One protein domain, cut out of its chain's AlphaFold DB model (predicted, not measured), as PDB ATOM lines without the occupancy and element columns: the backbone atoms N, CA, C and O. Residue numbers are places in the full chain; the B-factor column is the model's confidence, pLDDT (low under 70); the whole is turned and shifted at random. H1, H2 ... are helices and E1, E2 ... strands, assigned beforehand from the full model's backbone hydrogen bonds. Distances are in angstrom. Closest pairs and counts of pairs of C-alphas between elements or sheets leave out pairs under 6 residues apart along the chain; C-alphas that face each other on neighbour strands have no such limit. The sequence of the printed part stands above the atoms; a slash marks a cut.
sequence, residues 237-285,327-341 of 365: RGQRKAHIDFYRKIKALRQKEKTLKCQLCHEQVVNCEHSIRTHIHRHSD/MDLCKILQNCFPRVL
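What this domain is: This is residues 237 to 285 and 327 to 341 of the 365 residues of the protein "C2H2-type domain-containing protein" of Dracunculus medinensis (UniProt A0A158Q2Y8). A small strand hairpin, E1 and E2, lies beyond one end of the long helix H1; H2 packs on E2 and, about perpendicular, on H3, which runs beside H1. The printed part has 64 residues, three named helices and two named strands, ordered H1, E1, E2, H2, H3; the sheet is antiparallel, the class mostly helix. It is compact, radius of gyration of the C-alphas 11.1 A, spanning 33 by 27 by 24 A.

Where its parts are: E1 is residues 259 to 261, E2 268 to 270. H1, residues 237 to 254, begins at C-alpha (-18.777, 109.178, 104.836) and is 26.2 A long. H2 is residues 273 to 282, 14.5 A; H3, residues 327 to 336, 14.3 A, ends at C-alpha (-11.077, 86.706, 97.042).

How they stand to each other: In the hairpin, N 260 and O 269 are 2.8 A apart, within hydrogen-bond range. The closest C-alphas of E2 and H2, Val 269 and Ser 275, are 6.6 A apart. H2 touches H3, about perpendicular at 81 degrees; closest C-alphas Ile 280 and Leu 333, 6.2 A. H1 touches H3 with residues 239 to 246 alone, a shallow tilt of 24 degrees, the same way; closest C-alphas Phe 246 and Cys 330, 5.4 A. In H1, H2 and H3 every O i to N i+4 pair is within hydrogen-bond range.

The domain as a whole: Residues 286 to 326 are not printed; C-alphas 285 and 327 are 14.1 A apart across the cut. Of the links printed whole, none is long. Residues 340 to 341 have pLDDT under 70.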
ATOM      1  N   ARG A 237     -17.530 109.945 105.034       79.96
ATOM      2  CA  ARG A 237     -18.777 109.178 104.836       79.96
ATOM      3  C   ARG A 237     -18.527 107.907 104.021       79.96
ATOM      4  O   ARG A 237     -19.013 106.834 104.398       79.96
ATOM      5  N   GLY A 238     -17.734 108.003 102.956       83.91
ATOM      6  CA  GLY A 238     -17.331 106.893 102.098       83.91
ATOM      7  C   GLY A 238     -16.546 105.821 102.852       83.91
ATOM      8  O   GLY A 238     -16.877 104.635 102.763       83.91
ATOM      9  N   GLN A 239     -15.576 106.223 103.676       85.26
ATOM     10  CA  GLN A 239     -14.793 105.315 104.521       85.26
ATOM     11  C   GLN A 239     -15.671 104.576 105.540       85.26
ATOM     12  O   GLN A 239     -15.569 103.353 105.678       85.26
ATOM     13  N   ARG A 240     -16.593 105.282 106.213       87.93
ATOM     14  CA  ARG A 240     -17.536 104.664 107.162       87.93
ATOM     15  C   ARG A 240     -18.445 103.646 106.474       87.93
ATOM     16  O   ARG A 240     -18.659 102.553 107.002       87.93
ATOM     17  N   LYS A 241     -18.960 103.980 105.289       91.20
ATOM     18  CA  LYS A 241     -19.780 103.070 104.479       91.20
ATOM     19  C   LYS A 241     -18.997 101.821 104.071       91.20
ATOM     20  O   LYS A 241     -19.489 100.712 104.271       91.20
ATOM     21  N   ALA A 242     -17.767 101.988 103.582       90.69
ATOM     22  CA  ALA A 242     -16.895 100.875 103.214       90.69
ATOM     23  C   ALA A 242     -16.582  99.962 104.412       90.69
ATOM     24  O   ALA A 242     -16.621  98.740 104.277       90.69
ATOM     25  N   HIS A 243     -16.360 100.529 105.601       90.90
ATOM     26  CA  HIS A 243     -16.166  99.754 106.827       90.90
ATOM     27  C   HIS A 243     -17.388  98.873 107.148       90.90
ATOM     28  O   HIS A 243     -17.255  97.668 107.361       90.90
ATOM     29  N   ILE A 244     -18.598  99.444 107.137       92.48
ATOM     30  CA  ILE A 244     -19.842  98.690 107.387       92.48
ATOM     31  C   ILE A 244     -20.029  97.589 106.337       92.48
ATOM     32  O   ILE A 244     -20.344  96.442 106.671       92.48
ATOM     33  N   ASP A 245     -19.813  97.919 105.064       92.53
ATOM     34  CA  ASP A 245     -19.969  96.991 103.949       92.53
ATOM     35  C   ASP A 245     -18.974  95.823 104.021       92.53
ATOM     36  O   ASP A 245     -19.353  94.682 103.732       92.53
ATOM     37  N   PHE A 246     -17.738  96.078 104.457       93.16
ATOM     38  CA  PHE A 246     -16.700  95.068 104.669       93.16
ATOM     39  C   PHE A 246     -17.140  94.018 105.695       93.16
ATOM     40  O   PHE A 246     -17.222  92.827 105.383       93.16
ATOM     41  N   TYR A 247     -17.517  94.452 106.903       93.72
ATOM     42  CA  TYR A 247     -17.943  93.531 107.962       93.72
ATOM     43  C   TYR A 247     -19.271  92.843 107.643       93.72
ATOM     44  O   TYR A 247     -19.444  91.665 107.967       93.72
ATOM     45  N   ARG A 248     -20.197  93.519 106.948       93.63
ATOM     46  CA  ARG A 248     -21.438  92.892 106.465       93.63
ATOM     47  C   ARG A 248     -21.141  91.736 105.507       93.63
ATOM     48  O   ARG A 248     -21.766  90.682 105.617       93.63
ATOM     49  N   LYS A 249     -20.181  91.905 104.591       91.72
ATOM     50  CA  LYS A 249     -19.745  90.845 103.668       91.72
ATOM     51  C   LYS A 249     -19.065  89.690 104.411       91.72
ATOM     52  O   LYS A 249     -19.441  88.547 104.170       91.72
ATOM     53  N   ILE A 250     -18.157  89.962 105.355       92.48
ATOM     54  CA  ILE A 250     -17.531  88.911 106.183       92.48
ATOM     55  C   ILE A 250     -18.594  88.124 106.957       92.48
ATOM     56  O   ILE A 250     -18.582  86.896 106.953       92.48
ATOM     57  N   LYS A 251     -19.557  88.811 107.584       92.07
ATOM     58  CA  LYS A 251     -20.663  88.155 108.296       92.07
ATOM     59  C   LYS A 251     -21.474  87.240 107.372       92.07
ATOM     60  O   LYS A 251     -21.808  86.136 107.783       92.07
ATOM     61  N   ALA A 252     -21.746  87.670 106.141       91.15
ATOM     62  CA  ALA A 252     -22.468  86.865 105.157       91.15
ATOM     63  C   ALA A 252     -21.664  85.645 104.668       91.15
ATOM     64  O   ALA A 252     -22.246  84.584 104.466       91.15
ATOM     65  N   LEU A 253     -20.341  85.768 104.500       88.89
ATOM     66  CA  LEU A 253     -19.472  84.627 104.177       88.89
ATOM     67  C   LEU A 253     -19.485  83.593 105.304       88.89
ATOM     68  O   LEU A 253     -19.613  82.398 105.039       88.89
ATOM     69  N   ARG A 254     -19.464  84.064 106.559       89.63
ATOM     70  CA  ARG A 254     -19.458  83.178 107.724       89.63
ATOM     71  C   ARG A 254     -20.676  82.270 107.840       89.63
ATOM     72  O   ARG A 254     -20.574  81.217 108.456       89.63
ATOM     73  N   GLN A 255     -21.805  82.663 107.265       89.01
ATOM     74  CA  GLN A 255     -23.054  81.906 107.341       89.01
ATOM     75  C   GLN A 255     -23.143  80.755 106.329       89.01
ATOM     76  O   GLN A 255     -24.045  79.936 106.454       89.01
ATOM     77  N   LYS A 256     -22.261  80.699 105.320       79.20
ATOM     78  CA  LYS A 256     -22.398  79.757 104.199       79.20
ATOM     79  C   LYS A 256     -21.629  78.450 104.390       79.20
ATOM     80  O   LYS A 256     -22.213  77.381 104.274       79.20
ATOM     81  N   GLU A 257     -20.326  78.528 104.648       82.76
ATOM     82  CA  GLU A 257     -19.400  77.387 104.541       82.76
ATOM     83  C   GLU A 257     -18.442  77.329 105.736       82.76
ATOM     84  O   GLU A 257     -18.200  78.342 106.372       82.76
ATOM     85  N   LYS A 258     -17.859  76.170 106.070       88.03
ATOM     86  CA  LYS A 258     -16.883  76.048 107.184       88.03
ATOM     87  C   LYS A 258     -15.458  76.471 106.802       88.03
ATOM     88  O   LYS A 258     -14.669  76.861 107.661       88.03
ATOM     89  N   THR A 259     -15.137  76.409 105.519       91.43
ATOM     90  CA  THR A 259     -13.836  76.763 104.943       91.43
ATOM     91  C   THR A 259     -14.092  77.517 103.653       91.43
ATOM     92  O   THR A 259     -14.909  77.073 102.855       91.43
ATOM     93  N   LEU A 260     -13.400  78.631 103.442       92.19
ATOM     94  CA  LEU A 260     -13.566  79.474 102.264       92.19
ATOM     95  C   LEU A 260     -12.341  79.318 101.367       92.19
ATOM     96  O   LEU A 260     -11.216  79.484 101.832       92.19
ATOM     97  N   LYS A 261     -12.534  79.029 100.079       93.05
ATOM     98  CA  LYS A 261     -11.432  78.993  99.108       93.05
ATOM     99  C   LYS A 261     -11.264  80.365  98.460       93.05
ATOM    100  O   LYS A 261     -12.206  80.875  97.857       93.05
ATOM    101  N   CYS A 262     -10.074  80.948  98.567       94.96
ATOM    102  CA  CYS A 262      -9.762  82.209  97.901       94.96
ATOM    103  C   CYS A 262      -9.646  82.011  96.384       94.96
ATOM    104  O   CYS A 262      -9.019  81.062  95.923       94.96
ATOM    105  N   GLN A 263     -10.215  82.909  95.583       92.85
ATOM    106  CA  GLN A 263     -10.084  82.849  94.124       92.85
ATOM    107  C   GLN A 263      -8.799  83.486  93.588       92.85
ATOM    108  O   GLN A 263      -8.417  83.172  92.468       92.85
ATOM    109  N   LEU A 264      -8.119  84.324  94.377       92.50
ATOM    110  CA  LEU A 264      -6.863  84.964  93.975       92.50
ATOM    111  C   LEU A 264      -5.637  84.075  94.204       92.50
ATOM    112  O   LEU A 264      -4.778  83.994  93.339       92.50
ATOM    113  N   CYS A 265      -5.542  83.414  95.363       94.36
ATOM    114  CA  CYS A 265      -4.403  82.543  95.687       94.36
ATOM    115  C   CYS A 265      -4.767  81.060  95.826       94.36
ATOM    116  O   CYS A 265      -3.900  80.252  96.131       94.36
ATOM    117  N   HIS A 266      -6.043  80.694  95.665       92.93
ATOM    118  CA  HIS A 266      -6.528  79.305  95.737       92.93
ATOM    119  C   HIS A 266      -6.339  78.582  97.080       92.93
ATOM    120  O   HIS A 266      -6.718  77.415  97.195       92.93
ATOM    121  N   GLU A 267      -5.854  79.278  98.111       93.80
ATOM    122  CA  GLU A 267      -5.724  78.758  99.471       93.80
ATOM    123  C   GLU A 267      -7.087  78.596 100.151       93.80
ATOM    124  O   GLU A 267      -8.017  79.385  99.943       93.80
ATOM    125  N   GLN A 268      -7.186  77.578 101.006       93.98
ATOM    126  CA  GLN A 268      -8.314  77.412 101.913       93.98
ATOM    127  C   GLN A 268      -8.080  78.220 103.188       93.98
ATOM    128  O   GLN A 268      -7.069  78.073 103.870       93.98
ATOM    129  N   VAL A 269      -9.054  79.055 103.524       94.02
ATOM    130  CA  VAL A 269      -9.070  79.897 104.714       94.02
ATOM    131  C   VAL A 269     -10.130  79.358 105.663       94.02
ATOM    132  O   VAL A 269     -11.277  79.127 105.274       94.02
ATOM    133  N   VAL A 270      -9.762  79.164 106.928       94.39
ATOM    134  CA  VAL A 270     -10.719  78.799 107.980       94.39
ATOM    135  C   VAL A 270     -11.778  79.895 108.082       94.39
ATOM    136  O   VAL A 270     -11.436  81.079 108.109       94.39
ATOM    137  N   ASN A 271     -13.057  79.520 108.162       91.89
ATOM    138  CA  ASN A 271     -14.164  80.471 108.237       91.89
ATOM    139  C   ASN A 271     -14.285  81.137 109.628       91.89
ATOM    140  O   ASN A 271     -15.276  81.010 110.348       91.89
ATOM    141  N   CYS A 272     -13.246  81.873 110.011       93.35
ATOM    142  CA  CYS A 272     -13.180  82.704 111.201       93.35
ATOM    143  C   CYS A 272     -12.884  84.143 110.782       93.35
ATOM    144  O   CYS A 272     -12.112  84.399 109.863       93.35
ATOM    145  N   GLU A 273     -13.471  85.111 111.481       92.39
ATOM    146  CA  GLU A 273     -13.333  86.527 111.123       92.39
ATOM    147  C   GLU A 273     -11.884  87.016 111.156       92.39
ATOM    148  O   GLU A 273     -11.475  87.757 110.266       92.39
ATOM    149  N   HIS A 274     -11.096  86.580 112.141       92.30
ATOM    150  CA  HIS A 274      -9.675  86.910 112.202       92.30
ATOM    151  C   HIS A 274      -8.914  86.336 110.996       92.30
ATOM    152  O   HIS A 274      -8.267  87.103 110.290       92.30
ATOM    153  N   SER A 275      -9.088  85.047 110.686       93.74
ATOM    154  CA  SER A 275      -8.433  84.378 109.552       93.74
ATOM    155  C   SER A 275      -8.796  84.991 108.197       93.74
ATOM    156  O   SER A 275      -7.941  85.146 107.332       93.74
ATOM    157  N   ILE A 276     -10.058  85.385 108.008       93.76
ATOM    158  CA  ILE A 276     -10.505  86.067 106.787       93.76
ATOM    159  C   ILE A 276      -9.841  87.445 106.672       93.76
ATOM    160  O   ILE A 276      -9.379  87.816 105.595       93.76
ATOM    161  N   ARG A 277      -9.753  88.208 107.771       93.39
ATOM    162  CA  ARG A 277      -9.097  89.527 107.769       93.39
ATOM    163  C   ARG A 277      -7.605  89.425 107.462       93.39
ATOM    164  O   ARG A 277      -7.135  90.146 106.588       93.39
ATOM    165  N   THR A 278      -6.876  88.547 108.151       92.87
ATOM    166  CA  THR A 278      -5.431  88.373 107.934       92.87
ATOM    167  C   THR A 278      -5.135  87.884 106.518       92.87
ATOM    168  O   THR A 278      -4.208  88.379 105.881       92.87
ATOM    169  N   HIS A 279      -5.986  87.013 105.971       93.88
ATOM    170  CA  HIS A 279      -5.920  86.605 104.572       93.88
ATOM    171  C   HIS A 279      -6.070  87.788 103.597       93.88
ATOM    172  O   HIS A 279      -5.240  87.965 102.707       93.88
ATOM    173  N   ILE A 280      -7.089  88.636 103.775       93.33
ATOM    174  CA  ILE A 280      -7.313  89.813 102.914       93.33
ATOM    175  C   ILE A 280      -6.151  90.805 103.030       93.33
ATOM    176  O   ILE A 280      -5.730  91.374 102.029       93.33
ATOM    177  N   HIS A 281      -5.599  90.993 104.230       92.72
ATOM    178  CA  HIS A 281      -4.440  91.863 104.439       92.72
ATOM    179  C   HIS A 281      -3.190  91.366 103.700       92.72
ATOM    180  O   HIS A 281      -2.379  92.180 103.273       92.72
ATOM    181  N   ARG A 282      -3.027  90.048 103.513       90.68
ATOM    182  CA  ARG A 282      -1.906  89.491 102.738       90.68
ATOM    183  C   ARG A 282      -1.978  89.874 101.259       90.68
ATOM    184  O   ARG A 282      -0.932  90.071 100.653       90.68
ATOM    185  N   HIS A 283      -3.189  90.006 100.722       92.07
ATOM    186  CA  HIS A 283      -3.446  90.512  99.371       92.07
ATOM    187  C   HIS A 283      -3.360  92.040  99.262       92.07
ATOM    188  O   HIS A 283      -3.398  92.564  98.155       92.07
ATOM    189  N   SER A 284      -3.265  92.756 100.385       88.38
ATOM    190  CA  SER A 284      -2.904  94.169 100.366       88.38
ATOM    191  C   SER A 284      -1.392  94.279 100.191       88.38
ATOM    192  O   SER A 284      -0.613  93.772 101.011       88.38
ATOM    193  N   ASP A 285      -0.973  94.951  99.125       80.96
ATOM    194  CA  ASP A 285       0.442  95.218  98.856       80.96
ATOM    195  C   ASP A 285       1.003  96.291  99.797       80.96
ATOM    196  O   ASP A 285       2.201  96.332 100.065       80.96
ATOM    197  N   MET A 327     -12.002 100.834 101.477       90.36
ATOM    198  CA  MET A 327     -12.505 100.636 100.120       90.36
ATOM    199  C   MET A 327     -11.698  99.563  99.385       90.36
ATOM    200  O   MET A 327     -12.279  98.661  98.782       90.36
ATOM    201  N   ASP A 328     -10.373  99.608  99.488       91.10
ATOM    202  CA  ASP A 328      -9.498  98.654  98.804       91.10
ATOM    203  C   ASP A 328      -9.587  97.266  99.433       91.10
ATOM    204  O   ASP A 328      -9.765  96.278  98.720       91.10
ATOM    205  N   LEU A 329      -9.640  97.177 100.766       91.54
ATOM    206  CA  LEU A 329      -9.912  95.908 101.450       91.54
ATOM    207  C   LEU A 329     -11.289  95.335 101.073       91.54
ATOM    208  O   LEU A 329     -11.441  94.121 100.929       91.54
ATOM    209  N   CYS A 330     -12.299  96.188 100.863       92.34
ATOM    210  CA  CYS A 330     -13.608  95.772 100.355       92.34
ATOM    211  C   CYS A 330     -13.548  95.162  98.950       92.34
ATOM    212  O   CYS A 330     -14.286  94.202  98.693       92.34
ATOM    213  N   LYS A 331     -12.719  95.723  98.061       92.33
ATOM    214  CA  LYS A 331     -12.494  95.214  96.699       92.33
ATOM    215  C   LYS A 331     -11.741  93.886  96.740       92.33
ATOM    216  O   LYS A 331     -12.204  92.911  96.155       92.33
ATOM    217  N   ILE A 332     -10.655  93.808  97.510       93.63
ATOM    218  CA  ILE A 332      -9.881  92.571  97.698       93.63
ATOM    219  C   ILE A 332     -10.782  91.459  98.243       93.63
ATOM    220  O   ILE A 332     -10.773  90.353  97.713       93.63
ATOM    221  N   LEU A 333     -11.628  91.753  99.237       93.25
ATOM    222  CA  LEU A 333     -12.596  90.794  99.778       93.25
ATOM    223  C   LEU A 333     -13.546  90.249  98.699       93.25
ATOM    224  O   LEU A 333     -13.835  89.054  98.684       93.25
ATOM    225  N   GLN A 334     -14.041  91.112  97.805       92.45
ATOM    226  CA  GLN A 334     -14.910  90.702  96.696       92.45
ATOM    227  C   GLN A 334     -14.179  89.846  95.666       92.45
ATOM    228  O   GLN A 334     -14.781  88.915  95.140       92.45
ATOM    229  N   ASN A 335     -12.908  90.142  95.408       92.58
ATOM    230  CA  ASN A 335     -12.089  89.385  94.468       92.58
ATOM    231  C   ASN A 335     -11.668  88.028  95.051       92.58
ATOM    232  O   ASN A 335     -11.630  87.035  94.333       92.58
ATOM    233  N   CYS A 336     -11.400  87.958  96.358       92.79
ATOM    234  CA  CYS A 336     -11.077  86.706  97.042       92.79
ATOM    235  C   CYS A 336     -12.296  85.783  97.127       92.79
ATOM    236  O   CYS A 336     -12.186  84.591  96.846       92.79
ATOM    237  N   PHE A 337     -13.454  86.329  97.513       92.16
ATOM    238  CA  PHE A 337     -14.681  85.570  97.749       92.16
ATOM    239  C   PHE A 337     -15.867  86.238  97.045       92.16
ATOM    240  O   PHE A 337     -16.725  86.859  97.695       92.16
ATOM    241  N   PRO A 338     -15.954  86.143  95.710       88.45
ATOM    242  CA  PRO A 338     -17.089  86.700  95.010       88.45
ATOM    243  C   PRO A 338     -18.350  85.958  95.425       88.45
ATOM    244  O   PRO A 338     -18.370  84.743  95.638       88.45
ATOM    245  N   ARG A 339     -19.451  86.705  95.524       79.08
ATOM    246  CA  ARG A 339     -20.767  86.086  95.631       79.08
ATOM    247  C   ARG A 339     -21.037  85.385  94.310       79.08
ATOM    248  O   ARG A 339     -21.506  86.012  93.368       79.08
ATOM    249  N   VAL A 340     -20.760  84.088  94.264       60.17
ATOM    250  CA  VAL A 340     -21.301  83.214  93.233       60.17
ATOM    251  C   VAL A 340     -22.813  83.215  93.466       60.17
ATOM    252  O   VAL A 340     -23.331  82.521  94.339       60.17
ATOM    253  N   LEU A 341     -23.529  84.096  92.761       54.79
ATOM    254  CA  LEU A 341     -24.905  83.795  92.385       54.79
ATOM    255  C   LEU A 341     -24.822  82.420  91.721       54.79
ATOM    256  O   LEU A 341     -23.943  82.259  90.867       54.79
TER     257      LEU A 341